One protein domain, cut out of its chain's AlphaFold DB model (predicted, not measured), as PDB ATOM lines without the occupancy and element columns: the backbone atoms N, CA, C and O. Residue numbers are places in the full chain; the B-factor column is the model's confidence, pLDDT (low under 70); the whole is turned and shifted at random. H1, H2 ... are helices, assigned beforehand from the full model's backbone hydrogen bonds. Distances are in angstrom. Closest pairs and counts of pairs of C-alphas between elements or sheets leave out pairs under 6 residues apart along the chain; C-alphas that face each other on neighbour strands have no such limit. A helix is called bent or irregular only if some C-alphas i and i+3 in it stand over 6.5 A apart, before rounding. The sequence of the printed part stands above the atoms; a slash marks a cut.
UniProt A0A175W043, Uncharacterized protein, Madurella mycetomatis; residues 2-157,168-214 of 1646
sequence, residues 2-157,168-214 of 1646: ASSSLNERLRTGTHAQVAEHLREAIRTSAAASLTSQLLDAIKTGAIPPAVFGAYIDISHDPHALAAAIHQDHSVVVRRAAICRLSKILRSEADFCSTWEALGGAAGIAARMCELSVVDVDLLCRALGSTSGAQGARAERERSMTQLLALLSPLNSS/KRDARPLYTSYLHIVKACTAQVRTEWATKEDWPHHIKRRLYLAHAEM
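AT A GLANCE: This is residues 2 to 157 and 168 to 214 of the 1646 residues of an uncharacterized protein of Madurella mycetomatis (UniProt A0A175W043). The chain winds back and forth as a short solenoid of helices, stacked one after another along the longest axis. H2, H4, H6 and H9 make one row; H3, H5, H8 and H10 make a less even row beside it, with H7 packed on H5; H1 covers one end beside H2, and H12 and H13 lie loosely at the other end. The printed part has 203 residues with thirteen named helices, H1 to H13 in order, and no named strand: the class is all helix. The whole is compact by its radius of gyration of the C-alphas, 18.5 A, yet elongated in outline, spanning 59 by 34 by 27 A.

IN THESE COORDINATES: H1, residues 2 to 12, begins at C-alpha 2 at (185.050, 212.271, 330.182). H2 is residues 15 to 28, 20.2 A from first to last C-alpha, and H3 is residues 31 to 44, 19.8 A. H4 is residues 50 to 59, H5 is residues 62 to 70, and H6 is residues 75 to 88, 19.7 A long, beginning at C-alpha 75 at (193.617, 192.301, 346.839). H7 is residues 95 to 101 and H8 is residues 104 to 112. H9, residues 117 to 132, is the longest helix with 16 residues and 25.1 A; it is irregular, with C-alphas 129 and 132 7.2 A apart. H10 is residues 137 to 151, 21.0 A long. H11 is residues 175 to 178, H12 is residues 187 to 196, and H13 is residues 201 to 210, ending at C-alpha 210 at (221.736, 182.955, 344.783).

HOW THE PARTS SIT: H1 and H2 form a helical hairpin and touch, at a shallow tilt of 16 degrees, opposite ways; their closest C-alphas, those of Leu 10 and Val 18, are 5.1 A apart. H2 touches H4 at a steep tilt of 52 degrees, closest at the C-alphas of Leu 22 and Tyr 55, 6.4 A. H4 touches H6 the same way at a shallow tilt of 27 degrees, closest at Gly 53 and Ala 80, 5.8 A between C-alphas. H6 touches H9 the same way at a shallow tilt of 13 degrees, with the C-alphas of Ser 86 and Ala 126 closest at 4.9 A. H9 touches H11 with residues 120 to 125 alone; the C-alphas of Asp 121 and Ser 177 are closest, 5.1 A apart. H3 touches H5 at a shallow tilt of 26 degrees, closest at the C-alphas of Thr 35 and Ala 64, 5.8 A. H5 and H6, a helical hairpin, are the hub, touching three helices each; their closest C-alphas, of Ile 69 and Arg 78, are 4.8 A apart. H5 touches H7 at the C-alphas of Pro 62 and Thr 98, 4.7 A. H8 touches H10 at a steep tilt of 42 degrees, with the C-alphas of Ala 105 and Leu 147 4.6 A apart. H12 and H13 touch no helix; they are close to each other but not clearly touching, at 7.7 A between the C-alphas of Ala 194 and Lys 204. H1 and H13 are apart. Every O i to N i+4 pair is within hydrogen-bond range in H1, H2, H3, H4, H5, H7, H8, H10, H12 and H13; H6 has 9 of 10, H9 has 9 of 12, and H11 is too short for such a pair.

THE WHOLE: The C-alphas farthest apart, those of Ala 2 and Thr 195, are 59.4 A apart. Residues 158 to 167 are not printed, and C-alphas 157 and 168 are 17.4 A apart across this cut, which lies between H10 and H11. Of the links that are printed whole, none is long; H6 to H7 and H11 to H12 are short, the others tight. The mean pLDDT of the printed part is 86.1; residues 2 to 4, 153 to 157, 168 to 169 and 196 to 199 are under 70.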
ATOM      1  N   ALA A   2     183.746 212.782 330.655       52.65
ATOM      2  CA  ALA A   2     185.050 212.271 330.182       52.65
ATOM      3  C   ALA A   2     185.500 210.978 330.906       52.65
ATOM      4  O   ALA A   2     186.032 210.073 330.268       52.65
ATOM      5  N   SER A   3     185.220 210.862 332.215       54.95
ATOM      6  CA  SER A   3     185.521 209.656 333.011       54.95
ATOM      7  C   SER A   3     184.729 208.422 332.569       54.95
ATOM      8  O   SER A   3     185.322 207.376 332.321       54.95
ATOM      9  N   SER A   4     183.406 208.551 332.407       59.75
ATOM     10  CA  SER A   4     182.533 207.434 332.016       59.75
ATOM     11  C   SER A   4     182.895 206.883 330.630       59.75
ATOM     12  O   SER A   4     182.947 205.672 330.439       59.75
ATOM     13  N   SER A   5     183.274 207.763 329.690       76.58
ATOM     14  CA  SER A   5     183.754 207.373 328.354       76.58
ATOM     15  C   SER A   5     185.076 206.589 328.380       76.58
ATOM     16  O   SER A   5     185.329 205.760 327.503       76.58
ATOM     17  N   LEU A   6     185.959 206.829 329.356       84.35
ATOM     18  CA  LEU A   6     187.179 206.031 329.509       84.35
ATOM     19  C   LEU A   6     186.851 204.642 330.072       84.35
ATOM     20  O   LEU A   6     187.289 203.644 329.505       84.35
ATOM     21  N   ASN A   7     186.052 204.574 331.137       86.90
ATOM     22  CA  ASN A   7     185.704 203.314 331.797       86.90
ATOM     23  C   ASN A   7     184.969 202.350 330.860       86.90
ATOM     24  O   ASN A   7     185.245 201.152 330.861       86.90
ATOM     25  N   GLU A   8     184.081 202.867 330.010       82.48
ATOM     26  CA  GLU A   8     183.425 202.096 328.953       82.48
ATOM     27  C   GLU A   8     184.436 201.469 327.980       82.48
ATOM     28  O   GLU A   8     184.424 200.255 327.767       82.48
ATOM     29  N   ARG A   9     185.382 202.265 327.464       84.37
ATOM     30  CA  ARG A   9     186.438 201.790 326.552       84.37
ATOM     31  C   ARG A   9     187.362 200.752 327.195       84.37
ATOM     32  O   ARG A   9     187.795 199.814 326.528       84.37
ATOM     33  N   LEU A  10     187.661 200.896 328.488       86.28
ATOM     34  CA  LEU A  10     188.503 199.950 329.231       86.28
ATOM     35  C   LEU A  10     187.814 198.598 329.481       86.28
ATOM     36  O   LEU A  10     188.502 197.591 329.638       86.28
ATOM     37  N   ARG A  11     186.476 198.555 329.500       82.50
ATOM     38  CA  ARG A  11     185.704 197.311 329.647       82.50
ATOM     39  C   ARG A  11     185.502 196.574 328.333       82.50
ATOM     40  O   ARG A  11     185.620 195.353 328.285       82.50
ATOM     41  N   THR A  12     185.161 197.303 327.275       77.28
ATOM     42  CA  THR A  12     184.781 196.702 325.988       77.28
ATOM     43  C   THR A  12     185.991 196.353 325.123       77.28
ATOM     44  O   THR A  12     185.919 195.425 324.316       77.28
ATOM     45  N   GLY A  13     187.122 197.034 325.330       75.05
ATOM     46  CA  GLY A  13     188.348 196.825 324.570       75.05
ATOM     47  C   GLY A  13     188.991 195.444 324.759       75.05
ATOM     48  O   GLY A  13     188.986 194.841 325.832       75.05
ATOM     49  N   THR A  14     189.632 194.955 323.699       77.52
ATOM     50  CA  THR A  14     190.635 193.880 323.770       77.52
ATOM     51  C   THR A  14     191.838 194.310 324.618       77.52
ATOM     52  O   THR A  14     192.096 195.500 324.772       77.52
ATOM     53  N   HIS A  15     192.655 193.369 325.109       74.67
ATOM     54  CA  HIS A  15     193.872 193.698 325.873       74.67
ATOM     55  C   HIS A  15     194.783 194.731 325.171       74.67
ATOM     56  O   HIS A  15     195.374 195.581 325.837       74.67
ATOM     57  N   ALA A  16     194.863 194.693 323.836       77.91
ATOM     58  CA  ALA A  16     195.618 195.663 323.043       77.91
ATOM     59  C   ALA A  16     194.951 197.051 323.008       77.91
ATOM     60  O   ALA A  16     195.634 198.059 323.177       77.91
ATOM     61  N   GLN A  17     193.626 197.112 322.838       84.07
ATOM     62  CA  GLN A  17     192.868 198.370 322.861       84.07
ATOM     63  C   GLN A  17     192.866 199.007 324.251       84.07
ATOM     64  O   GLN A  17     193.080 200.208 324.361       84.07
ATOM     65  N   VAL A  18     192.701 198.215 325.315       85.97
ATOM     66  CA  VAL A  18     192.808 198.687 326.706       85.97
ATOM     67  C   VAL A  18     194.173 199.332 326.934       85.97
ATOM     68  O   VAL A  18     194.244 200.436 327.468       85.97
ATOM     69  N   ALA A  19     195.254 198.698 326.471       85.80
ATOM     70  CA  ALA A  19     196.588 199.281 326.555       85.80
ATOM     71  C   ALA A  19     196.697 200.611 325.786       85.80
ATOM     72  O   ALA A  19     197.296 201.556 326.293       85.80
ATOM     73  N   GLU A  20     196.101 200.713 324.598       87.84
ATOM     74  CA  GLU A  20     196.115 201.950 323.809       87.84
ATOM     75  C   GLU A  20     195.291 203.073 324.452       87.84
ATOM     76  O   GLU A  20     195.755 204.208 324.551       87.84
ATOM     77  N   HIS A  21     194.106 202.762 324.979       88.58
ATOM     78  CA  HIS A  21     193.276 203.721 325.708       88.58
ATOM     79  C   HIS A  21     193.959 204.227 326.979       88.58
ATOM     80  O   HIS A  21     193.875 205.416 327.279       88.58
ATOM     81  N   LEU A  22     194.675 203.352 327.694       90.31
ATOM     82  CA  LEU A  22     195.483 203.751 328.843       90.31
ATOM     83  C   LEU A  22     196.641 204.667 328.428       90.31
ATOM     84  O   LEU A  22     196.865 205.670 329.098       90.31
ATOM     85  N   ARG A  23     197.343 204.385 327.320       89.98
ATOM     86  CA  ARG A  23     198.397 205.282 326.801       89.98
ATOM     87  C   ARG A  23     197.856 206.664 326.472       89.98
ATOM     88  O   ARG A  23     198.504 207.655 326.793       89.98
ATOM     89  N   GLU A  24     196.682 206.730 325.854       89.04
ATOM     90  CA  GLU A  24     196.059 208.008 325.531       89.04
ATOM     91  C   GLU A  24     195.632 208.762 326.795       89.04
ATOM     92  O   GLU A  24     195.970 209.931 326.951       89.04
ATOM     93  N   ALA A  25     195.006 208.077 327.757       88.05
ATOM     94  CA  ALA A  25     194.639 208.670 329.042       88.05
ATOM     95  C   ALA A  25     195.861 209.213 329.808       88.05
ATOM     96  O   ALA A  25     195.791 210.297 330.385       88.05
ATOM     97  N   ILE A  26     196.994 208.503 329.765       88.67
ATOM     98  CA  ILE A  26     198.265 208.945 330.365       88.67
ATOM     99  C   ILE A  26     198.783 210.237 329.709       88.67
ATOM    100  O   ILE A  26     199.370 211.067 330.399       88.67
ATOM    101  N   ARG A  27     198.566 210.445 328.402       86.85
ATOM    102  CA  ARG A  27     198.962 211.690 327.714       86.85
ATOM    103  C   ARG A  27     198.050 212.866 328.052       86.85
ATOM    104  O   ARG A  27     198.518 214.001 328.088       86.85
ATOM    105  N   THR A  28     196.760 212.610 328.262       86.73
ATOM    106  CA  THR A  28     195.747 213.664 328.429       86.73
ATOM    107  C   THR A  28     195.476 214.053 329.878       86.73
ATOM    108  O   THR A  28     194.919 215.120 330.129       86.73
ATOM    109  N   SER A  29     195.809 213.195 330.841       84.54
ATOM    110  CA  SER A  29     195.429 213.358 332.245       84.54
ATOM    111  C   SER A  29     196.646 213.351 333.163       84.54
ATOM    112  O   SER A  29     197.613 212.628 332.937       84.54
ATOM    113  N   ALA A  30     196.595 214.131 334.246       84.50
ATOM    114  CA  ALA A  30     197.631 214.086 335.272       84.50
ATOM    115  C   ALA A  30     197.662 212.697 335.938       84.50
ATOM    116  O   ALA A  30     196.619 212.200 336.371       84.50
ATOM    117  N   ALA A  31     198.850 212.097 336.070       83.86
ATOM    118  CA  ALA A  31     199.030 210.727 336.565       83.86
ATOM    119  C   ALA A  31     198.370 210.473 337.934       83.86
ATOM    120  O   ALA A  31     197.722 209.446 338.127       83.86
ATOM    121  N   ALA A  32     198.448 211.433 338.864       85.13
ATOM    122  CA  ALA A  32     197.798 211.329 340.174       85.13
ATOM    123  C   ALA A  32     196.262 211.274 340.067       85.13
ATOM    124  O   ALA A  32     195.622 210.442 340.710       85.13
ATOM    125  N   SER A  33     195.674 212.116 339.208       87.32
ATOM    126  CA  SER A  33     194.226 212.136 338.981       87.32
ATOM    127  C   SER A  33     193.752 210.850 338.309       87.32
ATOM    128  O   SER A  33     192.740 210.298 338.725       87.32
ATOM    129  N   LEU A  34     194.489 210.355 337.307       90.77
ATOM    130  CA  LEU A  34     194.156 209.108 336.615       90.77
ATOM    131  C   LEU A  34     194.279 207.899 337.555       90.77
ATOM    132  O   LEU A  34     193.421 207.022 337.552       90.77
ATOM    133  N   THR A  35     195.305 207.876 338.406       92.60
ATOM    134  CA  THR A  35     195.497 206.834 339.425       92.60
ATOM    135  C   THR A  35     194.322 206.786 340.400       92.60
ATOM    136  O   THR A  35     193.757 205.711 340.596       92.60
ATOM    137  N   SER A  36     193.926 207.931 340.974       90.88
ATOM    138  CA  SER A  36     192.761 208.001 341.871       90.88
ATOM    139  C   SER A  36     191.493 207.559 341.149       90.88
ATOM    140  O   SER A  36     190.785 206.692 341.641       90.88
ATOM    141  N   GLN A  37     191.261 208.074 339.940       91.00
ATOM    142  CA  GLN A  37     190.090 207.746 339.131       91.00
ATOM    143  C   GLN A  37     189.980 206.242 338.842       91.00
ATOM    144  O   GLN A  37     188.901 205.673 338.976       91.00
ATOM    145  N   LEU A  38     191.081 205.581 338.462       93.11
ATOM    146  CA  LEU A  38     191.084 204.141 338.187       93.11
ATOM    147  C   LEU A  38     190.886 203.311 339.461       93.11
ATOM    148  O   LEU A  38     190.169 202.313 339.422       93.11
ATOM    149  N   LEU A  39     191.488 203.708 340.588       93.22
ATOM    150  CA  LEU A  39     191.266 203.036 341.873       93.22
ATOM    151  C   LEU A  39     189.820 203.208 342.353       93.22
ATOM    152  O   LEU A  39     189.205 202.229 342.765       93.22
ATOM    153  N   ASP A  40     189.244 204.403 342.230       91.19
ATOM    154  CA  ASP A  40     187.845 204.670 342.581       91.19
ATOM    155  C   ASP A  40     186.878 203.891 341.673       91.19
ATOM    156  O   ASP A  40     185.895 203.316 342.149       91.19
ATOM    157  N   ALA A  41     187.187 203.772 340.378       91.03
ATOM    158  CA  ALA A  41     186.422 202.946 339.442       91.03
ATOM    159  C   ALA A  41     186.499 201.445 339.787       91.03
ATOM    160  O   ALA A  41     185.523 200.714 339.630       91.03
ATOM    161  N   ILE A  42     187.630 200.958 340.302       92.28
ATOM    162  CA  ILE A  42     187.758 199.570 340.783       92.28
ATOM    163  C   ILE A  42     187.024 199.387 342.113       92.28
ATOM    164  O   ILE A  42     186.328 198.391 342.309       92.28
ATOM    165  N   LYS A  43     187.120 200.364 343.020       90.63
ATOM    166  CA  LYS A  43     186.429 200.362 344.314       90.63
ATOM    167  C   LYS A  43     184.907 200.363 344.158       90.63
ATOM    168  O   LYS A  43     184.215 199.681 344.900       90.63
ATOM    169  N   THR A  44     184.373 201.077 343.181       89.95
ATOM    170  CA  THR A  44     182.933 201.034 342.876       89.95
ATOM    171  C   THR A  44     182.538 199.794 342.075       89.95
ATOM    172  O   THR A  44     181.361 199.483 341.976       89.95
ATOM    173  N   GLY A  45     183.500 199.059 341.508       88.73
ATOM    174  CA  GLY A  45     183.239 197.917 340.631       88.73
ATOM    175  C   GLY A  45     182.933 198.300 339.179       88.73
ATOM    176  O   GLY A  45     182.623 197.409 338.385       88.73
ATOM    177  N   ALA A  46     183.066 199.583 338.815       88.71
ATOM    178  CA  ALA A  46     182.851 200.116 337.469       88.71
ATOM    179  C   ALA A  46     183.822 199.547 336.420       88.71
ATOM    180  O   ALA A  46     183.450 199.427 335.255       88.71
ATOM    181  N   ILE A  47     185.037 199.140 336.810       90.26
ATOM    182  CA  ILE A  47     185.986 198.425 335.934       90.26
ATOM    183  C   ILE A  47     186.628 197.215 336.645       90.26
ATOM    184  O   ILE A  47     186.740 197.209 337.873       90.26
ATOM    185  N   PRO A  48     187.087 196.184 335.907       88.72
ATOM    186  CA  PRO A  48     187.815 195.056 336.489       88.72
ATOM    187  C   PRO A  48     189.162 195.444 337.137       88.72
ATOM    188  O   PRO A  48     189.936 196.183 336.520       88.72
ATOM    189  N   PRO A  49     189.551 194.835 338.279       89.63
ATOM    190  CA  PRO A  49     190.851 195.072 338.928       89.63
ATOM    191  C   PRO A  49     192.073 194.828 338.025       89.63
ATOM    192  O   PRO A  49     193.113 195.472 338.163       89.63
ATOM    193  N   ALA A  50     191.952 193.907 337.061       84.65
ATOM    194  CA  ALA A  50     193.021 193.563 336.120       84.65
ATOM    195  C   ALA A  50     193.465 194.743 335.232       84.65
ATOM    196  O   ALA A  50     194.614 194.767 334.786       84.65
ATOM    197  N   VAL A  51     192.588 195.728 335.003       89.36
ATOM    198  CA  VAL A  51     192.900 196.936 334.222       89.36
ATOM    199  C   VAL A  51     194.018 197.737 334.887       89.36
ATOM    200  O   VAL A  51     194.915 198.231 334.203       89.36
ATOM    201  N   PHE A  52     194.038 197.794 336.222       91.46
ATOM    202  CA  PHE A  52     195.087 198.507 336.948       91.46
ATOM    203  C   PHE A  52     196.464 197.864 336.763       91.46
ATOM    204  O   PHE A  52     197.471 198.559 336.700       91.46
ATOM    205  N   GLY A  53     196.520 196.534 336.625       88.03
ATOM    206  CA  GLY A  53     197.765 195.831 336.318       88.03
ATOM    207  C   GLY A  53     198.372 196.303 334.994       88.03
ATOM    208  O   GLY A  53     199.557 196.626 334.945       88.03
ATOM    209  N   ALA A  54     197.540 196.431 333.953       86.84
ATOM    210  CA  ALA A  54     197.960 196.995 332.671       86.84
ATOM    211  C   ALA A  54     198.372 198.470 332.802       86.84
ATOM    212  O   ALA A  54     199.373 198.876 332.218       86.84
ATOM    213  N   TYR A  55     197.649 199.259 333.603       92.28
ATOM    214  CA  TYR A  55     197.995 200.656 333.867       92.28
ATOM    215  C   TYR A  55     199.375 200.802 334.518       92.28
ATOM    216  O   TYR A  55     200.195 201.542 333.987       92.28
ATOM    217  N   ILE A  56     199.680 200.056 335.589       89.94
ATOM    218  CA  ILE A  56     201.011 200.087 336.228       89.94
ATOM    219  C   ILE A  56     202.100 199.636 335.240       89.94
ATOM    220  O   ILE A  56     203.205 200.183 335.231       89.94
ATOM    221  N   ASP A  57     201.816 198.629 334.408       85.26
ATOM    222  CA  ASP A  57     202.781 198.131 333.427       85.26
ATOM    223  C   ASP A  57     203.118 199.166 332.340       85.26
ATOM    224  O   ASP A  57     204.244 199.136 331.840       85.26
ATOM    225  N   ILE A  58     202.182 200.061 331.997       87.49
ATOM    226  CA  ILE A  58     202.319 201.078 330.940       87.49
ATOM    227  C   ILE A  58     202.773 202.437 331.486       87.49
ATOM    228  O   ILE A  58     203.563 203.108 330.829       87.49
ATOM    229  N   SER A  59     202.270 202.872 332.646       86.28
ATOM    230  CA  SER A  59     202.540 204.213 333.183       86.28
ATOM    231  C   SER A  59     203.960 204.360 333.711       86.28
ATOM    232  O   SER A  59     204.518 205.451 333.643       86.28
ATOM    233  N   HIS A  60     204.536 203.271 334.237       83.12
ATOM    234  CA  HIS A  60     205.820 203.278 334.942       83.12
ATOM    235  C   HIS A  60     205.899 204.307 336.090       83.12
ATOM    236  O   HIS A  60     206.995 204.640 336.527       83.12
ATOM    237  N   ASP A  61     204.759 204.784 336.606       88.30
ATOM    238  CA  ASP A  61     204.705 205.802 337.659       88.30
ATOM    239  C   ASP A  61     204.915 205.178 339.061       88.30
ATOM    240  O   ASP A  61     204.091 204.364 339.505       88.30
ATOM    241  N   PRO A  62     205.980 205.567 339.792       89.73
ATOM    242  CA  PRO A  62     206.219 205.162 341.177       89.73
ATOM    243  C   PRO A  62     205.044 205.420 342.125       89.73
ATOM    244  O   PRO A  62     204.754 204.589 342.989       89.73
ATOM    245  N   HIS A  63     204.348 206.551 341.973       91.13
ATOM    246  CA  HIS A  63     203.253 206.927 342.868       91.13
ATOM    247  C   HIS A  63     201.995 206.102 342.600       91.13
ATOM    248  O   HIS A  63     201.330 205.690 343.551       91.13
ATOM    249  N   ALA A  64     201.710 205.775 341.337       92.14
ATOM    250  CA  ALA A  64     200.658 204.827 340.983       92.14
ATOM    251  C   ALA A  64     200.906 203.435 341.587       92.14
ATOM    252  O   ALA A  64     199.989 202.822 342.141       92.14
ATOM    253  N   LEU A  65     202.151 202.944 341.533       92.57
ATOM    254  CA  LEU A  65     202.538 201.681 342.165       92.57
ATOM    255  C   LEU A  65     202.365 201.740 343.690       92.57
ATOM    256  O   LEU A  65     201.826 200.806 344.286       92.57
ATOM    257  N   ALA A  66     202.800 202.835 344.320       92.81
ATOM    258  CA  ALA A  66     202.643 203.033 345.755       92.81
ATOM    259  C   ALA A  66     201.162 203.058 346.152       92.81
ATOM    260  O   ALA A  66     200.767 202.304 347.042       92.81
ATOM    261  N   ALA A  67     200.325 203.832 345.459       92.58
ATOM    262  CA  ALA A  67     198.884 203.886 345.700       92.58
ATOM    263  C   ALA A  67     198.226 202.498 345.579       92.58
ATOM    264  O   ALA A  67     197.406 202.127 346.417       92.58
ATOM    265  N   ALA A  68     198.651 201.681 344.610       93.25
ATOM    266  CA  ALA A  68     198.142 200.323 344.408       93.25
ATOM    267  C   ALA A  68     198.463 199.347 345.553       93.25
ATOM    268  O   ALA A  68     197.693 198.417 345.811       93.25
ATOM    269  N   ILE A  69     199.592 199.541 346.242       92.88
ATOM    270  CA  ILE A  69     199.985 198.753 347.422       92.88
ATOM    271  C   ILE A  69     199.287 199.283 348.694       92.88
ATOM    272  O   ILE A  69     198.915 198.499 349.580       92.88
ATOM    273  N   HIS A  70     199.092 200.604 348.783       90.92
ATOM    274  CA  HIS A  70     198.543 201.297 349.957       90.92
ATOM    275  C   HIS A  70     197.016 201.315 350.041       90.92
ATOM    276  O   HIS A  70     196.482 201.371 351.145       90.92
ATOM    277  N   GLN A  71     196.298 201.222 348.926       92.59
ATOM    278  CA  GLN A  71     194.849 201.026 348.968       92.59
ATOM    279  C   GLN A  71     194.499 199.736 349.721       92.59
ATOM    280  O   GLN A  71     195.301 198.811 349.737       92.59
ATOM    281  N   ASP A  72     193.346 199.656 350.370       89.32
ATOM    282  CA  ASP A  72     192.878 198.513 351.169       89.32
ATOM    283  C   ASP A  72     191.806 197.660 350.464       89.32
ATOM    284  O   ASP A  72     191.739 196.456 350.704       89.32
ATOM    285  N   HIS A  73     191.056 198.243 349.532       89.02
ATOM    286  CA  HIS A  73     189.839 197.698 348.929       89.02
ATOM    287  C   HIS A  73     190.000 196.642 347.813       89.02
ATOM    288  O   HIS A  73     188.984 196.093 347.388       89.02
ATOM    289  N   SER A  74     191.204 196.379 347.290       93.50
ATOM    290  CA  SER A  74     191.434 195.409 346.202       93.50
ATOM    291  C   SER A  74     192.689 194.553 346.419       93.50
ATOM    292  O   SER A  74     193.830 195.017 346.313       93.50
ATOM    293  N   VAL A  75     192.509 193.260 346.693       92.78
ATOM    294  CA  VAL A  75     193.617 192.301 346.839       92.78
ATOM    295  C   VAL A  75     194.319 192.036 345.502       92.78
ATOM    296  O   VAL A  75     195.545 191.903 345.455       92.78
ATOM    297  N   VAL A  76     193.574 191.982 344.397       92.19
ATOM    298  CA  VAL A  76     194.094 191.712 343.050       92.19
ATOM    299  C   VAL A  76     195.025 192.834 342.602       92.19
ATOM    300  O   VAL A  76     196.142 192.544 342.162       92.19
ATOM    301  N   VAL A  77     194.618 194.099 342.774       94.60
ATOM    302  CA  VAL A  77     195.463 195.266 342.463       94.60
ATOM    303  C   VAL A  77     196.736 195.243 343.303       94.60
ATOM    304  O   VAL A  77     197.838 195.335 342.758       94.60
ATOM    305  N   ARG A  78     196.606 195.032 344.619       94.74
ATOM    306  CA  ARG A  78     197.743 194.978 345.546       94.74
ATOM    307  C   ARG A  78     198.755 193.902 345.147       94.74
ATOM    308  O   ARG A  78     199.950 194.176 345.061       94.74
ATOM    309  N   ARG A  79     198.302 192.680 344.859       94.00
ATOM    310  CA  ARG A  79     199.189 191.566 344.474       94.00
ATOM    311  C   ARG A  79     199.834 191.779 343.110       94.00
ATOM    312  O   ARG A  79     201.015 191.465 342.947       94.00
ATOM    313  N   ALA A  80     199.101 192.331 342.142       91.57
ATOM    314  CA  ALA A  80     199.667 192.719 340.854       91.57
ATOM    315  C   ALA A  80     200.773 193.775 341.033       91.57
ATOM    316  O   ALA A  80     201.866 193.617 340.481       91.57
ATOM    317  N   ALA A  81     200.536 194.778 341.883       94.32
ATOM    318  CA  ALA A  81     201.512 195.808 342.216       94.32
ATOM    319  C   ALA A  81     202.751 195.233 342.925       94.32
ATOM    320  O   ALA A  81     203.867 195.541 342.521       94.32
ATOM    321  N   ILE A  82     202.601 194.320 343.892       94.56
ATOM    322  CA  ILE A  82     203.741 193.639 344.543       94.56
ATOM    323  C   ILE A  82     204.581 192.848 343.524       94.56
ATOM    324  O   ILE A  82     205.816 192.903 343.529       94.56
ATOM    325  N   CYS A  83     203.931 192.124 342.611       91.50
ATOM    326  CA  CYS A  83     204.625 191.403 341.545       91.50
ATOM    327  C   CYS A  83     205.383 192.362 340.617       91.50
ATOM    328  O   CYS A  83     206.522 192.080 340.231       91.50
ATOM    329  N   ARG A  84     204.789 193.506 340.271       91.43
ATOM    330  CA  ARG A  84     205.417 194.516 339.416       91.43
ATOM    331  C   ARG A  84     206.548 195.261 340.125       91.43
ATOM    332  O   ARG A  84     207.597 195.454 339.511       91.43
ATOM    333  N   LEU A  85     206.408 195.552 341.417       93.37
ATOM    334  CA  LEU A  85     207.461 196.103 342.269       93.37
ATOM    335  C   LEU A  85     208.743 195.270 342.163       93.37
ATOM    336  O   LEU A  85     209.817 195.821 341.948       93.37
ATOM    337  N   SER A  86     208.638 193.935 342.193       90.36
ATOM    338  CA  SER A  86     209.812 193.056 342.049       90.36
ATOM    339  C   SER A  86     210.573 193.240 340.732       90.36
ATOM    340  O   SER A  86     211.776 192.988 340.686       90.36
ATOM    341  N   LYS A  87     209.886 193.655 339.660       89.74
ATOM    342  CA  LYS A  87     210.483 193.919 338.346       89.74
ATOM    343  C   LYS A  87     211.091 195.319 338.297       89.74
ATOM    344  O   LYS A  87     212.219 195.448 337.837       89.74
ATOM    345  N   ILE A  88     210.375 196.326 338.804       89.36
ATOM    346  CA  ILE A  88     210.817 197.731 338.805       89.36
ATOM    347  C   ILE A  88     212.072 197.907 339.664       89.36
ATOM    348  O   ILE A  88     213.043 198.491 339.202       89.36
ATOM    349  N   LEU A  89     212.133 197.292 340.850       91.22
ATOM    350  CA  LEU A  89     213.301 197.384 341.744       91.22
ATOM    351  C   LEU A  89     214.593 196.750 341.184       91.22
ATOM    352  O   LEU A  89     215.635 196.791 341.838       91.22
ATOM    353  N   ARG A  90     214.542 196.113 340.006       91.22
ATOM    354  CA  ARG A  90     215.727 195.611 339.290       91.22
ATOM    355  C   ARG A  90     216.344 196.657 338.355       91.22
ATOM    356  O   ARG A  90     217.476 196.451 337.920       91.22
ATOM    357  N   SER A  91     215.595 197.710 338.024       88.55
ATOM    358  CA  SER A  91     216.018 198.842 337.196       88.55
ATOM    359  C   SER A  91     216.886 199.791 338.017       88.55
ATOM    360  O   SER A  91     216.547 200.108 339.152       88.55
ATOM    361  N   GLU A  92     218.002 200.247 337.449       86.78
ATOM    362  CA  GLU A  92     218.859 201.245 338.098       86.78
ATOM    363  C   GLU A  92     218.189 202.621 338.153       86.78
ATOM    364  O   GLU A  92     218.230 203.281 339.186       86.78
ATOM    365  N   ALA A  93     217.515 203.015 337.067       86.03
ATOM    366  CA  ALA A  93     216.881 204.324 336.941       86.03
ATOM    367  C   ALA A  93     215.657 204.487 337.858       86.03
ATOM    368  O   ALA A  93     215.440 205.560 338.415       86.03
ATOM    369  N   ASP A  94     214.876 203.418 338.041       88.68
ATOM    370  CA  ASP A  94     213.575 203.499 338.721       88.68
ATOM    371  C   ASP A  94     213.639 203.131 340.209       88.68
ATOM    372  O   ASP A  94     212.650 203.282 340.929       88.68
ATOM    373  N   PHE A  95     214.773 202.604 340.691       92.03
ATOM    374  CA  PHE A  95     214.874 202.075 342.051       92.03
ATOM    375  C   PHE A  95     214.620 203.151 343.115       92.03
ATOM    376  O   PHE A  95     213.736 202.970 343.952       92.03
ATOM    377  N   CYS A  96     215.373 204.258 343.089       90.57
ATOM    378  CA  CYS A  96     215.312 205.283 344.136       90.57
ATOM    379  C   CYS A  96     213.935 205.950 344.200       90.57
ATOM    380  O   CYS A  96     213.329 205.985 345.268       90.57
ATOM    381  N   SER A  97     213.403 206.387 343.055       91.46
ATOM    382  CA  SER A  97     212.086 207.029 342.973       91.46
ATOM    383  C   SER A  97     210.964 206.105 343.457       91.46
ATOM    384  O   SER A  97     210.095 206.526 344.216       91.46
ATOM    385  N   THR A  98     211.012 204.819 343.093       92.62
ATOM    386  CA  THR A  98     210.038 203.815 343.553       92.62
ATOM    387  C   THR A  98     210.158 203.523 345.042       92.62
ATOM    388  O   THR A  98     209.148 203.387 345.730       92.62
ATOM    389  N   TRP A  99     211.382 203.425 345.560       94.44
ATOM    390  CA  TRP A  99     211.613 203.156 346.974       94.44
ATOM    391  C   TRP A  99     211.157 204.325 347.859       94.44
ATOM    392  O   TRP A  99     210.515 204.103 348.885       94.44
ATOM    393  N   GLU A 100     211.428 205.563 347.442       93.12
ATOM    394  CA  GLU A 100     210.978 206.781 348.124       93.12
ATOM    395  C   GLU A 100     209.456 206.946 348.070       93.12
ATOM    396  O   GLU A 100     208.843 207.240 349.095       93.12
ATOM    397  N   ALA A 101     208.821 206.664 346.924       92.31
ATOM    398  CA  ALA A 101     207.364 206.715 346.784       92.31
ATOM    399  C   ALA A 101     206.625 205.744 347.728       92.31
ATOM    400  O   ALA A 101     205.473 205.986 348.085       92.31
ATOM    401  N   LEU A 102     207.282 204.664 348.170       93.21
ATOM    402  CA  LEU A 102     206.761 203.722 349.170       93.21
ATOM    403  C   LEU A 102     207.025 204.150 350.628       93.21
ATOM    404  O   LEU A 102     206.730 203.388 351.547       93.21
ATOM    405  N   GLY A 103     207.600 205.335 350.855       91.40
ATOM    406  CA  GLY A 103     208.023 205.808 352.177       91.40
ATOM    407  C   GLY A 103     209.331 205.170 352.667       91.40
ATOM    408  O   GLY A 103     209.613 205.157 353.869       91.40
ATOM    409  N   GLY A 104     210.124 204.599 351.756       91.81
ATOM    410  CA  GLY A 104     211.364 203.900 352.069       91.81
ATOM    411  C   GLY A 104     211.161 202.652 352.936       91.81
ATOM    412  O   GLY A 104     210.075 202.078 353.020       91.81
ATOM    413  N   ALA A 105     212.225 202.222 353.619       91.64
ATOM    414  CA  ALA A 105     212.181 201.035 354.476       91.64
ATOM    415  C   ALA A 105     211.152 201.167 355.618       91.64
ATOM    416  O   ALA A 105     210.470 200.199 355.950       91.64
ATOM    417  N   ALA A 106     211.020 202.370 356.185       88.35
ATOM    418  CA  ALA A 106     210.067 202.685 357.247       88.35
ATOM    419  C   ALA A 106     208.610 202.581 356.772       88.35
ATOM    420  O   ALA A 106     207.806 201.921 357.428       88.35
ATOM    421  N   GLY A 107     208.290 203.165 355.612       89.53
ATOM    422  CA  GLY A 107     206.955 203.086 355.017       89.53
ATOM    423  C   GLY A 107     206.557 201.654 354.661       89.53
ATOM    424  O   GLY A 107     205.469 201.208 355.021       89.53
ATOM    425  N   ILE A 108     207.473 200.882 354.064       92.42
ATOM    426  CA  ILE A 108     207.226 199.469 353.741       92.42
ATOM    427  C   ILE A 108     206.988 198.643 355.016       92.42
ATOM    428  O   ILE A 108     206.052 197.845 355.053       92.42
ATOM    429  N   ALA A 109     207.797 198.835 356.066       90.30
ATOM    430  CA  ALA A 109     207.633 198.123 357.334       90.30
ATOM    431  C   ALA A 109     206.309 198.473 358.032       90.30
ATOM    432  O   ALA A 109     205.598 197.575 358.485       90.30
ATOM    433  N   ALA A 110     205.944 199.760 358.067       88.92
ATOM    434  CA  ALA A 110     204.665 200.209 358.608       88.92
ATOM    435  C   ALA A 110     203.495 199.574 357.846       88.92
ATOM    436  O   ALA A 110     202.582 199.022 358.458       88.92
ATOM    437  N   ARG A 111     203.566 199.550 356.509       89.56
ATOM    438  CA  ARG A 111     202.519 198.945 355.687       89.56
ATOM    439  C   ARG A 111     202.412 197.434 355.889       89.56
ATOM    440  O   ARG A 111     201.303 196.913 355.951       89.56
ATOM    441  N   MET A 112     203.534 196.724 356.035       91.97
ATOM    442  CA  MET A 112     203.530 195.278 356.298       91.97
ATOM    443  C   MET A 112     202.718 194.902 357.544       91.97
ATOM    444  O   MET A 112     202.070 193.861 357.512       91.97
ATOM    445  N   CYS A 113     202.677 195.757 358.573       89.20
ATOM    446  CA  CYS A 113     201.919 195.515 359.808       89.20
ATOM    447  C   CYS A 113     200.400 195.402 359.581       89.20
ATOM    448  O   CYS A 113     199.703 194.750 360.355       89.20
ATOM    449  N   GLU A 114     199.881 196.024 358.523       89.16
ATOM    450  CA  GLU A 114     198.452 196.029 358.193       89.16
ATOM    451  C   GLU A 114     198.092 194.920 357.194       89.16
ATOM    452  O   GLU A 114     196.994 194.364 357.238       89.16
ATOM    453  N   LEU A 115     199.023 194.571 356.301       93.36
ATOM    454  CA  LEU A 115     198.802 193.607 355.222       93.36
ATOM    455  C   LEU A 115     198.491 192.192 355.724       93.36
ATOM    456  O   LEU A 115     198.894 191.786 356.814       93.36
ATOM    457  N   SER A 116     197.821 191.404 354.880       94.36
ATOM    458  CA  SER A 116     197.579 189.977 355.119       94.36
ATOM    459  C   SER A 116     198.881 189.168 355.154       94.36
ATOM    460  O   SER A 116     199.898 189.570 354.582       94.36
ATOM    461  N   VAL A 117     198.863 187.984 355.776       94.24
ATOM    462  CA  VAL A 117     200.039 187.090 355.825       94.24
ATOM    463  C   VAL A 117     200.504 186.720 354.418       94.24
ATOM    464  O   VAL A 117     201.706 186.712 354.143       94.24
ATOM    465  N   VAL A 118     199.555 186.432 353.520       93.90
ATOM    466  CA  VAL A 118     199.846 186.090 352.123       93.90
ATOM    467  C   VAL A 118     200.501 187.261 351.397       93.90
ATOM    468  O   VAL A 118     201.458 187.049 350.654       93.90
ATOM    469  N   ASP A 119     200.036 188.489 351.625       94.97
ATOM    470  CA  ASP A 119     200.606 189.663 350.966       94.97
ATOM    471  C   ASP A 119     201.989 190.018 351.533       94.97
ATOM    472  O   ASP A 119     202.884 190.353 350.756       94.97
ATOM    473  N   VAL A 120     202.218 189.866 352.845       94.83
ATOM    474  CA  VAL A 120     203.553 190.039 353.452       94.83
ATOM    475  C   VAL A 120     204.537 189.003 352.911       94.83
ATOM    476  O   VAL A 120     205.649 189.351 352.515       94.83
ATOM    477  N   ASP A 121     204.145 187.731 352.849       94.72
ATOM    478  CA  ASP A 121     204.979 186.659 352.299       94.72
ATOM    479  C   ASP A 121     205.265 186.864 350.799       94.72
ATOM    480  O   ASP A 121     206.416 186.740 350.360       94.72
ATOM    481  N   LEU A 122     204.256 187.262 350.013       95.14
ATOM    482  CA  LEU A 122     204.425 187.620 348.603       95.14
ATOM    483  C   LEU A 122     205.395 188.795 348.441       95.14
ATOM    484  O   LEU A 122     206.301 188.721 347.609       95.14
ATOM    485  N   LEU A 123     205.249 189.843 349.256       95.52
ATOM    486  CA  LEU A 123     206.118 191.015 349.245       95.52
ATOM    487  C   LEU A 123     207.556 190.647 349.621       95.52
ATOM    488  O   LEU A 123     208.482 190.984 348.888       95.52
ATOM    489  N   CYS A 124     207.771 189.866 350.679       95.07
ATOM    490  CA  CYS A 124     209.107 189.422 351.079       95.07
ATOM    491  C   CYS A 124     209.788 188.572 349.994       95.07
ATOM    492  O   CYS A 124     210.984 188.720 349.733       95.07
ATOM    493  N   ARG A 125     209.037 187.697 349.311       94.15
ATOM    494  CA  ARG A 125     209.558 186.915 348.177       94.15
ATOM    495  C   ARG A 125     209.875 187.782 346.969       94.15
ATOM    496  O   ARG A 125     210.923 187.574 346.353       94.15
ATOM    497  N   ALA A 126     208.993 188.722 346.642       93.68
ATOM    498  CA  ALA A 126     209.170 189.694 345.572       93.68
ATOM    499  C   ALA A 126     210.446 190.517 345.799       93.68
ATOM    500  O   ALA A 126     211.329 190.510 344.940       93.68
ATOM    501  N   LEU A 127     210.599 191.109 346.985       94.89
ATOM    502  CA  LEU A 127     211.788 191.859 347.398       94.89
ATOM    503  C   LEU A 127     213.043 190.987 347.352       94.89
ATOM    504  O   LEU A 127     214.018 191.335 346.690       94.89
ATOM    505  N   GLY A 128     212.998 189.791 347.943       92.49
ATOM    506  CA  GLY A 128     214.108 188.846 347.898       92.49
ATOM    507  C   GLY A 128     214.524 188.480 346.471       92.49
ATOM    508  O   GLY A 128     215.710 188.367 346.176       92.49
ATOM    509  N   SER A 129     213.570 188.292 345.553       90.62
ATOM    510  CA  SER A 129     213.831 187.894 344.159       90.62
ATOM    511  C   SER A 129     214.669 188.898 343.351       90.62
ATOM    512  O   SER A 129     215.142 188.563 342.261       90.62
ATOM    513  N   THR A 130     214.895 190.101 343.884       91.19
ATOM    514  CA  THR A 130     215.769 191.129 343.299       91.19
ATOM    515  C   THR A 130     217.263 190.872 343.533       91.19
ATOM    516  O   THR A 130     218.093 191.566 342.954       91.19
ATOM    517  N   SER A 131     217.634 189.846 344.313       88.86
ATOM    518  CA  SER A 131     219.027 189.558 344.690       88.86
ATOM    519  C   SER A 131     220.005 189.410 343.519       88.86
ATOM    520  O   SER A 131     221.179 189.720 343.670       88.86
ATOM    521  N   GLY A 132     219.532 188.920 342.368       84.01
ATOM    522  CA  GLY A 132     220.355 188.709 341.171       84.01
ATOM    523  C   GLY A 132     220.419 189.898 340.206       84.01
ATOM    524  O   GLY A 132     221.021 189.767 339.145       84.01
ATOM    525  N   ALA A 133     219.767 191.025 340.506       86.54
ATOM    526  CA  ALA A 133     219.756 192.188 339.619       86.54
ATOM    527  C   ALA A 133     221.015 193.054 339.784       86.54
ATOM    528  O   ALA A 133     221.493 193.248 340.903       86.54
ATOM    529  N   GLN A 134     221.534 193.602 338.681       85.85
ATOM    530  CA  GLN A 134     222.737 194.449 338.708       85.85
ATOM    531  C   GLN A 134     222.433 195.944 338.883       85.85
ATOM    532  O   GLN A 134     223.232 196.638 339.504       85.85
ATOM    533  N   GLY A 135     221.281 196.436 338.413       85.56
ATOM    534  CA  GLY A 135     220.926 197.855 338.530       85.56
ATOM    535  C   GLY A 135     220.746 198.300 339.984       85.56
ATOM    536  O   GLY A 135     220.185 197.538 340.772       85.56
ATOM    537  N   ALA A 136     221.249 199.488 340.344       85.46
ATOM    538  CA  ALA A 136     221.187 200.080 341.694       85.46
ATOM    539  C   ALA A 136     221.551 199.096 342.828       85.46
ATOM    540  O   ALA A 136     220.914 199.056 343.883       85.46
ATOM    541  N   ARG A 137     222.523 198.202 342.594       89.63
ATOM    542  CA  ARG A 137     222.805 197.083 343.507       89.63
ATOM    543  C   ARG A 137     223.206 197.547 344.907       89.63
ATOM    544  O   ARG A 137     222.729 196.960 345.875       89.63
ATOM    545  N   ALA A 138     224.061 198.562 345.016       88.89
ATOM    546  CA  ALA A 138     224.568 199.039 346.303       88.89
ATOM    547  C   ALA A 138     223.458 199.693 347.141       88.89
ATOM    548  O   ALA A 138     223.284 199.365 348.318       88.89
ATOM    549  N   GLU A 139     222.672 200.573 346.523       90.24
ATOM    550  CA  GLU A 139     221.522 201.243 347.127       90.24
ATOM    551  C   GLU A 139     220.459 200.223 347.531       90.24
ATOM    552  O   GLU A 139     220.001 200.228 348.674       90.24
ATOM    553  N   ARG A 140     220.121 199.284 346.638       93.55
ATOM    554  CA  ARG A 140     219.135 198.234 346.907       93.55
ATOM    555  C   ARG A 140     219.546 197.335 348.059       93.55
ATOM    556  O   ARG A 140     218.732 197.099 348.947       93.55
ATOM    557  N   GLU A 141     220.781 196.836 348.068       93.58
ATOM    558  CA  GLU A 141     221.260 195.983 349.159       93.58
ATOM    559  C   GLU A 141     221.193 196.719 350.508       93.58
ATOM    560  O   GLU A 141     220.734 196.139 351.496       93.58
ATOM    561  N   ARG A 142     221.568 198.010 350.548       92.10
ATOM    562  CA  ARG A 142     221.467 198.860 351.748       92.10
ATOM    563  C   ARG A 142     220.015 199.045 352.200       92.10
ATOM    564  O   ARG A 142     219.720 198.861 353.379       92.10
ATOM    565  N   SER A 143     219.112 199.339 351.271       93.61
ATOM    566  CA  SER A 143     217.680 199.511 351.534       93.61
ATOM    567  C   SER A 143     217.012 198.232 352.055       93.61
ATOM    568  O   SER A 143     216.242 198.283 353.014       93.61
ATOM    569  N   MET A 144     217.344 197.068 351.486       94.35
ATOM    570  CA  MET A 144     216.844 195.768 351.957       94.35
ATOM    571  C   MET A 144     217.377 195.431 353.352       94.35
ATOM    572  O   MET A 144     216.642 194.903 354.183       94.35
ATOM    573  N   THR A 145     218.645 195.753 353.630       93.20
ATOM    574  CA  THR A 145     219.240 195.630 354.970       93.20
ATOM    575  C   THR A 145     218.519 196.512 355.989       93.20
ATOM    576  O   THR A 145     218.173 196.031 357.067       93.20
ATOM    577  N   GLN A 146     218.246 197.774 355.651       91.32
ATOM    578  CA  GLN A 146     217.513 198.688 356.526       91.32
ATOM    579  C   GLN A 146     216.094 198.178 356.812       91.32
ATOM    580  O   GLN A 146     215.670 198.169 357.964       91.32
ATOM    581  N   LEU A 147     215.380 197.700 355.788       92.67
ATOM    582  CA  LEU A 147     214.049 197.112 355.950       92.67
ATOM    583  C   LEU A 147     214.081 195.891 356.877       92.67
ATOM    584  O   LEU A 147     213.296 195.813 357.819       92.67
ATOM    585  N   LEU A 148     215.014 194.962 356.663       89.95
ATOM    586  CA  LEU A 148     215.145 193.781 357.517       89.95
ATOM    587  C   LEU A 148     215.453 194.154 358.978       89.95
ATOM    588  O   LEU A 148     214.929 193.519 359.892       89.95
ATOM    589  N   ALA A 149     216.259 195.195 359.207       86.15
ATOM    590  CA  ALA A 149     216.573 195.682 360.549       86.15
ATOM    591  C   ALA A 149     215.350 196.256 361.287       86.15
ATOM    592  O   ALA A 149     215.286 196.143 362.510       86.15
ATOM    593  N   LEU A 150     214.385 196.833 360.562       85.27
ATOM    594  CA  LEU A 150     213.118 197.312 361.126       85.27
ATOM    595  C   LEU A 150     212.145 196.165 361.450       85.27
ATOM    596  O   LEU A 150     211.395 196.265 362.419       85.27
ATOM    597  N   LEU A 151     212.168 195.086 360.659       85.55
ATOM    598  CA  LEU A 151     211.263 193.935 360.787       85.55
ATOM    599  C   LEU A 151     211.731 192.885 361.810       85.55
ATOM    600  O   LEU A 151     210.910 192.158 362.365       85.55
ATOM    601  N   SER A 152     213.043 192.750 362.028       72.67
ATOM    602  CA  SER A 152     213.599 191.670 362.848       72.67
ATOM    603  C   SER A 152     213.486 191.950 364.358       72.67
ATOM    604  O   SER A 152     213.953 192.997 364.818       72.67
ATOM    605  N   PRO A 153     212.976 190.997 365.165       60.08
ATOM    606  CA  PRO A 153     213.004 191.110 366.623       60.08
ATOM    607  C   PRO A 153     214.430 191.058 367.204       60.08
ATOM    608  O   PRO A 153     214.672 191.632 368.260       60.08
ATOM    609  N   LEU A 154     215.388 190.436 366.501       50.63
ATOM    610  CA  LEU A 154     216.733 190.093 367.004       50.63
ATOM    611  C   LEU A 154     217.666 191.283 367.279       50.63
ATOM    612  O   LEU A 154     218.720 191.100 367.880       50.63
ATOM    613  N   ASN A 155     217.307 192.499 366.864       45.03
ATOM    614  CA  ASN A 155     218.104 193.699 367.138       45.03
ATOM    615  C   ASN A 155     217.789 194.338 368.505       45.03
ATOM    616  O   ASN A 155     218.121 195.499 368.725       45.03
ATOM    617  N   SER A 156     217.171 193.603 369.435       38.54
ATOM    618  CA  SER A 156     216.924 194.014 370.825       38.54
ATOM    619  C   SER A 156     218.193 194.045 371.697       38.54
ATOM    620  O   SER A 156     218.159 193.658 372.859       38.54
ATOM    621  N   SER A 157     219.318 194.523 371.163       37.49
ATOM    622  CA  SER A 157     220.284 195.208 372.022       37.49
ATOM    623  C   SER A 157     219.673 196.570 372.327       37.49
ATOM    624  O   SER A 157     219.247 197.262 371.402       37.49
ATOM    625  N   LYS A 168     204.919 201.069 365.159       64.60
ATOM    626  CA  LYS A 168     204.655 199.810 365.858       64.60
ATOM    627  C   LYS A 168     205.270 198.673 365.041       64.60
ATOM    628  O   LYS A 168     204.991 198.555 363.853       64.60
ATOM    629  N   ARG A 169     206.111 197.848 365.671       69.62
ATOM    630  CA  ARG A 169     206.604 196.610 365.052       69.62
ATOM    631  C   ARG A 169     205.451 195.629 364.872       69.62
ATOM    632  O   ARG A 169     204.557 195.564 365.715       69.62
ATOM    633  N   ASP A 170     205.518 194.843 363.805       79.84
ATOM    634  CA  ASP A 170     204.576 193.756 363.574       79.84
ATOM    635  C   ASP A 170     204.750 192.680 364.655       79.84
ATOM    636  O   ASP A 170     205.807 192.057 364.759       79.84
ATOM    637  N   ALA A 171     203.719 192.490 365.478       79.31
ATOM    638  CA  ALA A 171     203.719 191.525 366.575       79.31
ATOM    639  C   ALA A 171     203.405 190.087 366.116       79.31
ATOM    640  O   ALA A 171     203.410 189.157 366.924       79.31
ATOM    641  N   ARG A 172     203.108 189.879 364.827       88.68
ATOM    642  CA  ARG A 172     202.844 188.547 364.274       88.68
ATOM    643  C   ARG A 172     204.148 187.765 364.075       88.68
ATOM    644  O   ARG A 172     205.168 188.346 363.696       88.68
ATOM    645  N   PRO A 173     204.134 186.424 364.209       84.26
ATOM    646  CA  PRO A 173     205.319 185.580 364.037       84.26
ATOM    647  C   PRO A 173     205.671 185.350 362.549       84.26
ATOM    648  O   PRO A 173     205.752 184.225 362.047       84.26
ATOM    649  N   LEU A 174     205.910 186.436 361.808       86.75
ATOM    650  CA  LEU A 174     206.201 186.447 360.365       86.75
ATOM    651  C   LEU A 174     207.697 186.346 360.035       86.75
ATOM    652  O   LEU A 174     208.091 186.473 358.876       86.75
ATOM    653  N   TYR A 175     208.529 186.028 361.027       82.98
ATOM    654  CA  TYR A 175     209.981 185.901 360.887       82.98
ATOM    655  C   TYR A 175     210.400 185.004 359.702       82.98
ATOM    656  O   TYR A 175     211.255 185.370 358.896       82.98
ATOM    657  N   THR A 176     209.720 183.864 359.516       83.85
ATOM    658  CA  THR A 176     209.959 182.963 358.367       83.85
ATOM    659  C   THR A 176     209.731 183.615 356.999       83.85
ATOM    660  O   THR A 176     210.425 183.265 356.045       83.85
ATOM    661  N   SER A 177     208.801 184.567 356.896       88.46
ATOM    662  CA  SER A 177     208.558 185.342 355.676       88.46
ATOM    663  C   SER A 177     209.681 186.357 355.453       88.46
ATOM    664  O   SER A 177     210.197 186.467 354.341       88.46
ATOM    665  N   TYR A 178     210.133 187.033 356.515       89.92
ATOM    666  CA  TYR A 178     211.206 188.034 356.454       89.92
ATOM    667  C   TYR A 178     212.547 187.444 355.998       89.92
ATOM    668  O   TYR A 178     213.291 188.097 355.265       89.92
ATOM    669  N   LEU A 179     212.815 186.169 356.313       87.79
ATOM    670  CA  LEU A 179     213.989 185.435 355.822       87.79
ATOM    671  C   LEU A 179     214.114 185.418 354.287       87.79
ATOM    672  O   LEU A 179     215.212 185.248 353.750       87.79
ATOM    673  N   HIS A 180     213.020 185.614 353.543       90.58
ATOM    674  CA  HIS A 180     213.084 185.727 352.086       90.58
ATOM    675  C   HIS A 180     213.826 186.982 351.599       90.58
ATOM    676  O   HIS A 180     214.379 186.940 350.497       90.58
ATOM    677  N   ILE A 181     213.882 188.048 352.405       92.66
ATOM    678  CA  ILE A 181     214.530 189.326 352.069       92.66
ATOM    679  C   ILE A 181     216.055 189.220 352.170       92.66
ATOM    680  O   ILE A 181     216.753 189.812 351.353       92.66
ATOM    681  N   VAL A 182     216.582 188.407 353.094       90.91
ATOM    682  CA  VAL A 182     218.020 188.337 353.430       90.91
ATOM    683  C   VAL A 182     218.918 188.151 352.203       90.91
ATOM    684  O   VAL A 182     219.981 188.756 352.107       90.91
ATOM    685  N   LYS A 183     218.495 187.358 351.210       90.86
ATOM    686  CA  LYS A 183     219.288 187.152 349.985       90.86
ATOM    687  C   LYS A 183     219.465 188.419 349.138       90.86
ATOM    688  O   LYS A 183     220.343 188.431 348.285       90.86
ATOM    689  N   ALA A 184     218.658 189.455 349.345       92.34
ATOM    690  CA  ALA A 184     218.775 190.759 348.697       92.34
ATOM    691  C   ALA A 184     219.440 191.830 349.589       92.34
ATOM    692  O   ALA A 184     219.641 192.942 349.114       92.34
ATOM    693  N   CYS A 185     219.793 191.517 350.842       93.39
ATOM    694  CA  CYS A 185     220.525 192.406 351.757       93.39
ATOM    695  C   CYS A 185     222.020 192.474 351.420       93.39
ATOM    696  O   CYS A 185     222.500 191.697 350.600       93.39
ATOM    697  N   THR A 186     222.769 193.358 352.081       91.87
ATOM    698  CA  THR A 186     224.230 193.502 351.928       91.87
ATOM    699  C   THR A 186     225.006 192.219 352.244       91.87
ATOM    700  O   THR A 186     224.559 191.370 353.017       91.87
ATOM    701  N   ALA A 187     226.212 192.087 351.675       87.04
ATOM    702  CA  ALA A 187     227.104 190.946 351.922       87.04
ATOM    703  C   ALA A 187     227.317 190.662 353.419       87.04
ATOM    704  O   ALA A 187     227.177 189.514 353.828       87.04
ATOM    705  N   GLN A 188     227.543 191.709 354.223       84.97
ATOM    706  CA  GLN A 188     227.694 191.610 355.677       84.97
ATOM    707  C   GLN A 188     226.489 190.923 356.340       84.97
ATOM    708  O   GLN A 188     226.652 189.956 357.079       84.97
ATOM    709  N   VAL A 189     225.267 191.373 356.034       86.19
ATOM    710  CA  VAL A 189     224.040 190.788 356.595       86.19
ATOM    711  C   VAL A 189     223.863 189.346 356.134       86.19
ATOM    712  O   VAL A 189     223.544 188.485 356.948       86.19
ATOM    713  N   ARG A 190     224.125 189.048 354.853       87.76
ATOM    714  CA  ARG A 190     224.051 187.674 354.328       87.76
ATOM    715  C   ARG A 190     224.978 186.731 355.093       87.76
ATOM    716  O   ARG A 190     224.545 185.640 355.451       87.76
ATOM    717  N   THR A 191     226.215 187.147 355.364       81.01
ATOM    718  CA  THR A 191     227.193 186.338 356.108       81.01
ATOM    719  C   THR A 191     226.866 186.232 357.595       81.01
ATOM    720  O   THR A 191     226.967 185.149 358.163       81.01
ATOM    721  N   GLU A 192     226.430 187.326 358.229       79.63
ATOM    722  CA  GLU A 192     226.035 187.316 359.641       79.63
ATOM    723  C   GLU A 192     224.813 186.424 359.884       79.63
ATOM    724  O   GLU A 192     224.771 185.667 360.847       79.63
ATOM    725  N   TRP A 193     223.811 186.482 359.007       76.94
ATOM    726  CA  TRP A 193     222.587 185.697 359.163       76.94
ATOM    727  C   TRP A 193     222.750 184.239 358.727       76.94
ATOM    728  O   TRP A 193     222.038 183.373 359.233       76.94
ATOM    729  N   ALA A 194     223.685 183.943 357.818       73.18
ATOM    730  CA  ALA A 194     224.018 182.569 357.449       73.18
ATOM    731  C   ALA A 194     224.649 181.782 358.614       73.18
ATOM    732  O   ALA A 194     224.521 180.558 358.646       73.18
ATOM    733  N   THR A 195     225.303 182.468 359.561       70.17
ATOM    734  CA  THR A 195     225.964 181.848 360.721       70.17
ATOM    735  C   THR A 195     225.116 181.834 361.994       70.17
ATOM    736  O   THR A 195     225.307 180.943 362.816       70.17
ATOM    737  N   LYS A 196     224.193 182.791 362.172       66.62
ATOM    738  CA  LYS A 196     223.456 182.983 363.437       66.62
ATOM    739  C   LYS A 196     222.257 182.044 363.671       66.62
ATOM    740  O   LYS A 196     221.899 181.870 364.831       66.62
ATOM    741  N   GLU A 197     221.607 181.470 362.647       62.60
ATOM    742  CA  GLU A 197     220.266 180.863 362.831       62.60
ATOM    743  C   GLU A 197     219.977 179.542 362.094       62.60
ATOM    744  O   GLU A 197     220.545 179.235 361.042       62.60
ATOM    745  N   ASP A 198     218.997 178.801 362.629       66.99
ATOM    746  CA  ASP A 198     218.374 177.627 362.011       66.99
ATOM    747  C   ASP A 198     217.327 178.050 360.978       66.99
ATOM    748  O   ASP A 198     216.152 178.296 361.256       66.99
ATOM    749  N   TRP A 199     217.771 178.160 359.732       68.92
ATOM    750  CA  TRP A 199     216.897 178.490 358.616       68.92
ATOM    751  C   TRP A 199     216.096 177.268 358.161       68.92
ATOM    752  O   TRP A 199     216.666 176.180 358.023       68.92
ATOM    753  N   PRO A 200     214.828 177.443 357.734       75.30
ATOM    754  CA  PRO A 200     214.158 176.423 356.944       75.30
ATOM    755  C   PRO A 200     215.031 176.067 355.732       75.30
ATOM    756  O   PRO A 200     215.380 176.941 354.930       75.30
ATOM    757  N   HIS A 201     215.378 174.783 355.581       70.19
ATOM    758  CA  HIS A 201     216.369 174.294 354.609       70.19
ATOM    759  C   HIS A 201     216.158 174.845 353.183       70.19
ATOM    760  O   HIS A 201     217.107 175.195 352.480       70.19
ATOM    761  N   HIS A 202     214.901 174.995 352.752       77.53
ATOM    762  CA  HIS A 202     214.565 175.526 351.429       77.53
ATOM    763  C   HIS A 202     214.903 177.019 351.246       77.53
ATOM    764  O   HIS A 202     215.175 177.436 350.119       77.53
ATOM    765  N   ILE A 203     214.905 177.822 352.315       79.53
ATOM    766  CA  ILE A 203     215.292 179.238 352.279       79.53
ATOM    767  C   ILE A 203     216.818 179.363 352.315       79.53
ATOM    768  O   ILE A 203     217.369 180.044 351.449       79.53
ATOM    769  N   LYS A 204     217.505 178.631 353.213       79.95
ATOM    770  CA  LYS A 204     218.982 178.591 353.268       79.95
ATOM    771  C   LYS A 204     219.568 178.195 351.918       79.95
ATOM    772  O   LYS A 204     220.401 178.896 351.352       79.95
ATOM    773  N   ARG A 205     219.010 177.141 351.318       80.54
ATOM    774  CA  ARG A 205     219.362 176.705 349.965       80.54
ATOM    775  C   ARG A 205     219.170 177.814 348.925       80.54
ATOM    776  O   ARG A 205     220.019 177.974 348.060       80.54
ATOM    777  N   ARG A 206     218.085 178.595 348.973       83.10
ATOM    778  CA  ARG A 206     217.871 179.712 348.029       83.10
ATOM    779  C   ARG A 206     218.877 180.851 348.222       83.10
ATOM    780  O   ARG A 206     219.254 181.448 347.221       83.10
ATOM    781  N   LEU A 207     219.295 181.147 349.455       85.38
ATOM    782  CA  LEU A 207     220.356 182.122 349.739       85.38
ATOM    783  C   LEU A 207     221.690 181.656 349.144       85.38
ATOM    784  O   LEU A 207     222.306 182.388 348.374       85.38
ATOM    785  N   TYR A 208     222.081 180.415 349.443       84.27
ATOM    786  CA  TYR A 208     223.356 179.838 349.017       84.27
ATOM    787  C   TYR A 208     223.441 179.751 347.491       84.27
ATOM    788  O   TYR A 208     224.429 180.165 346.899       84.27
ATOM    789  N   LEU A 209     222.374 179.285 346.835       81.28
ATOM    790  CA  LEU A 209     222.324 179.190 345.374       81.28
ATOM    791  C   LEU A 209     222.274 180.558 344.679       81.28
ATOM    792  O   LEU A 209     222.681 180.647 343.525       81.28
ATOM    793  N   ALA A 210     221.756 181.601 345.337       82.57
ATOM    794  CA  ALA A 210     221.736 182.955 344.783       82.57
ATOM    795  C   ALA A 210     223.112 183.640 344.848       82.57
ATOM    796  O   ALA A 210     223.391 184.491 344.010       82.57
ATOM    797  N   HIS A 211     223.962 183.257 345.807       85.86
ATOM    798  CA  HIS A 211     225.298 183.827 346.031       85.86
ATOM    799  C   HIS A 211     226.362 182.726 346.099       85.86
ATOM    800  O   HIS A 211     227.182 182.687 347.015       85.86
ATOM    801  N   ALA A 212     226.334 181.804 345.132       84.53
ATOM    802  CA  ALA A 212     227.170 180.607 345.165       84.53
ATOM    803  C   ALA A 212     228.672 180.928 345.206       84.53
ATOM    804  O   ALA A 212     229.410 180.225 345.876       84.53
ATOM    805  N   GLU A 213     229.127 181.996 344.549       82.20
ATOM    806  CA  GLU A 213     230.541 182.408 344.562       82.20
ATOM    807  C   GLU A 213     231.039 182.793 345.961       82.20
ATOM    808  O   GLU A 213     232.162 182.457 346.319       82.20
ATOM    809  N   MET A 214     230.187 183.432 346.769       82.93
ATOM    810  CA  MET A 214     230.511 183.848 348.138       82.93
ATOM    811  C   MET A 214     230.614 182.647 349.078       82.93
ATOM    812  O   MET A 214     231.561 182.534 349.847       82.93
TER     813      MET A 214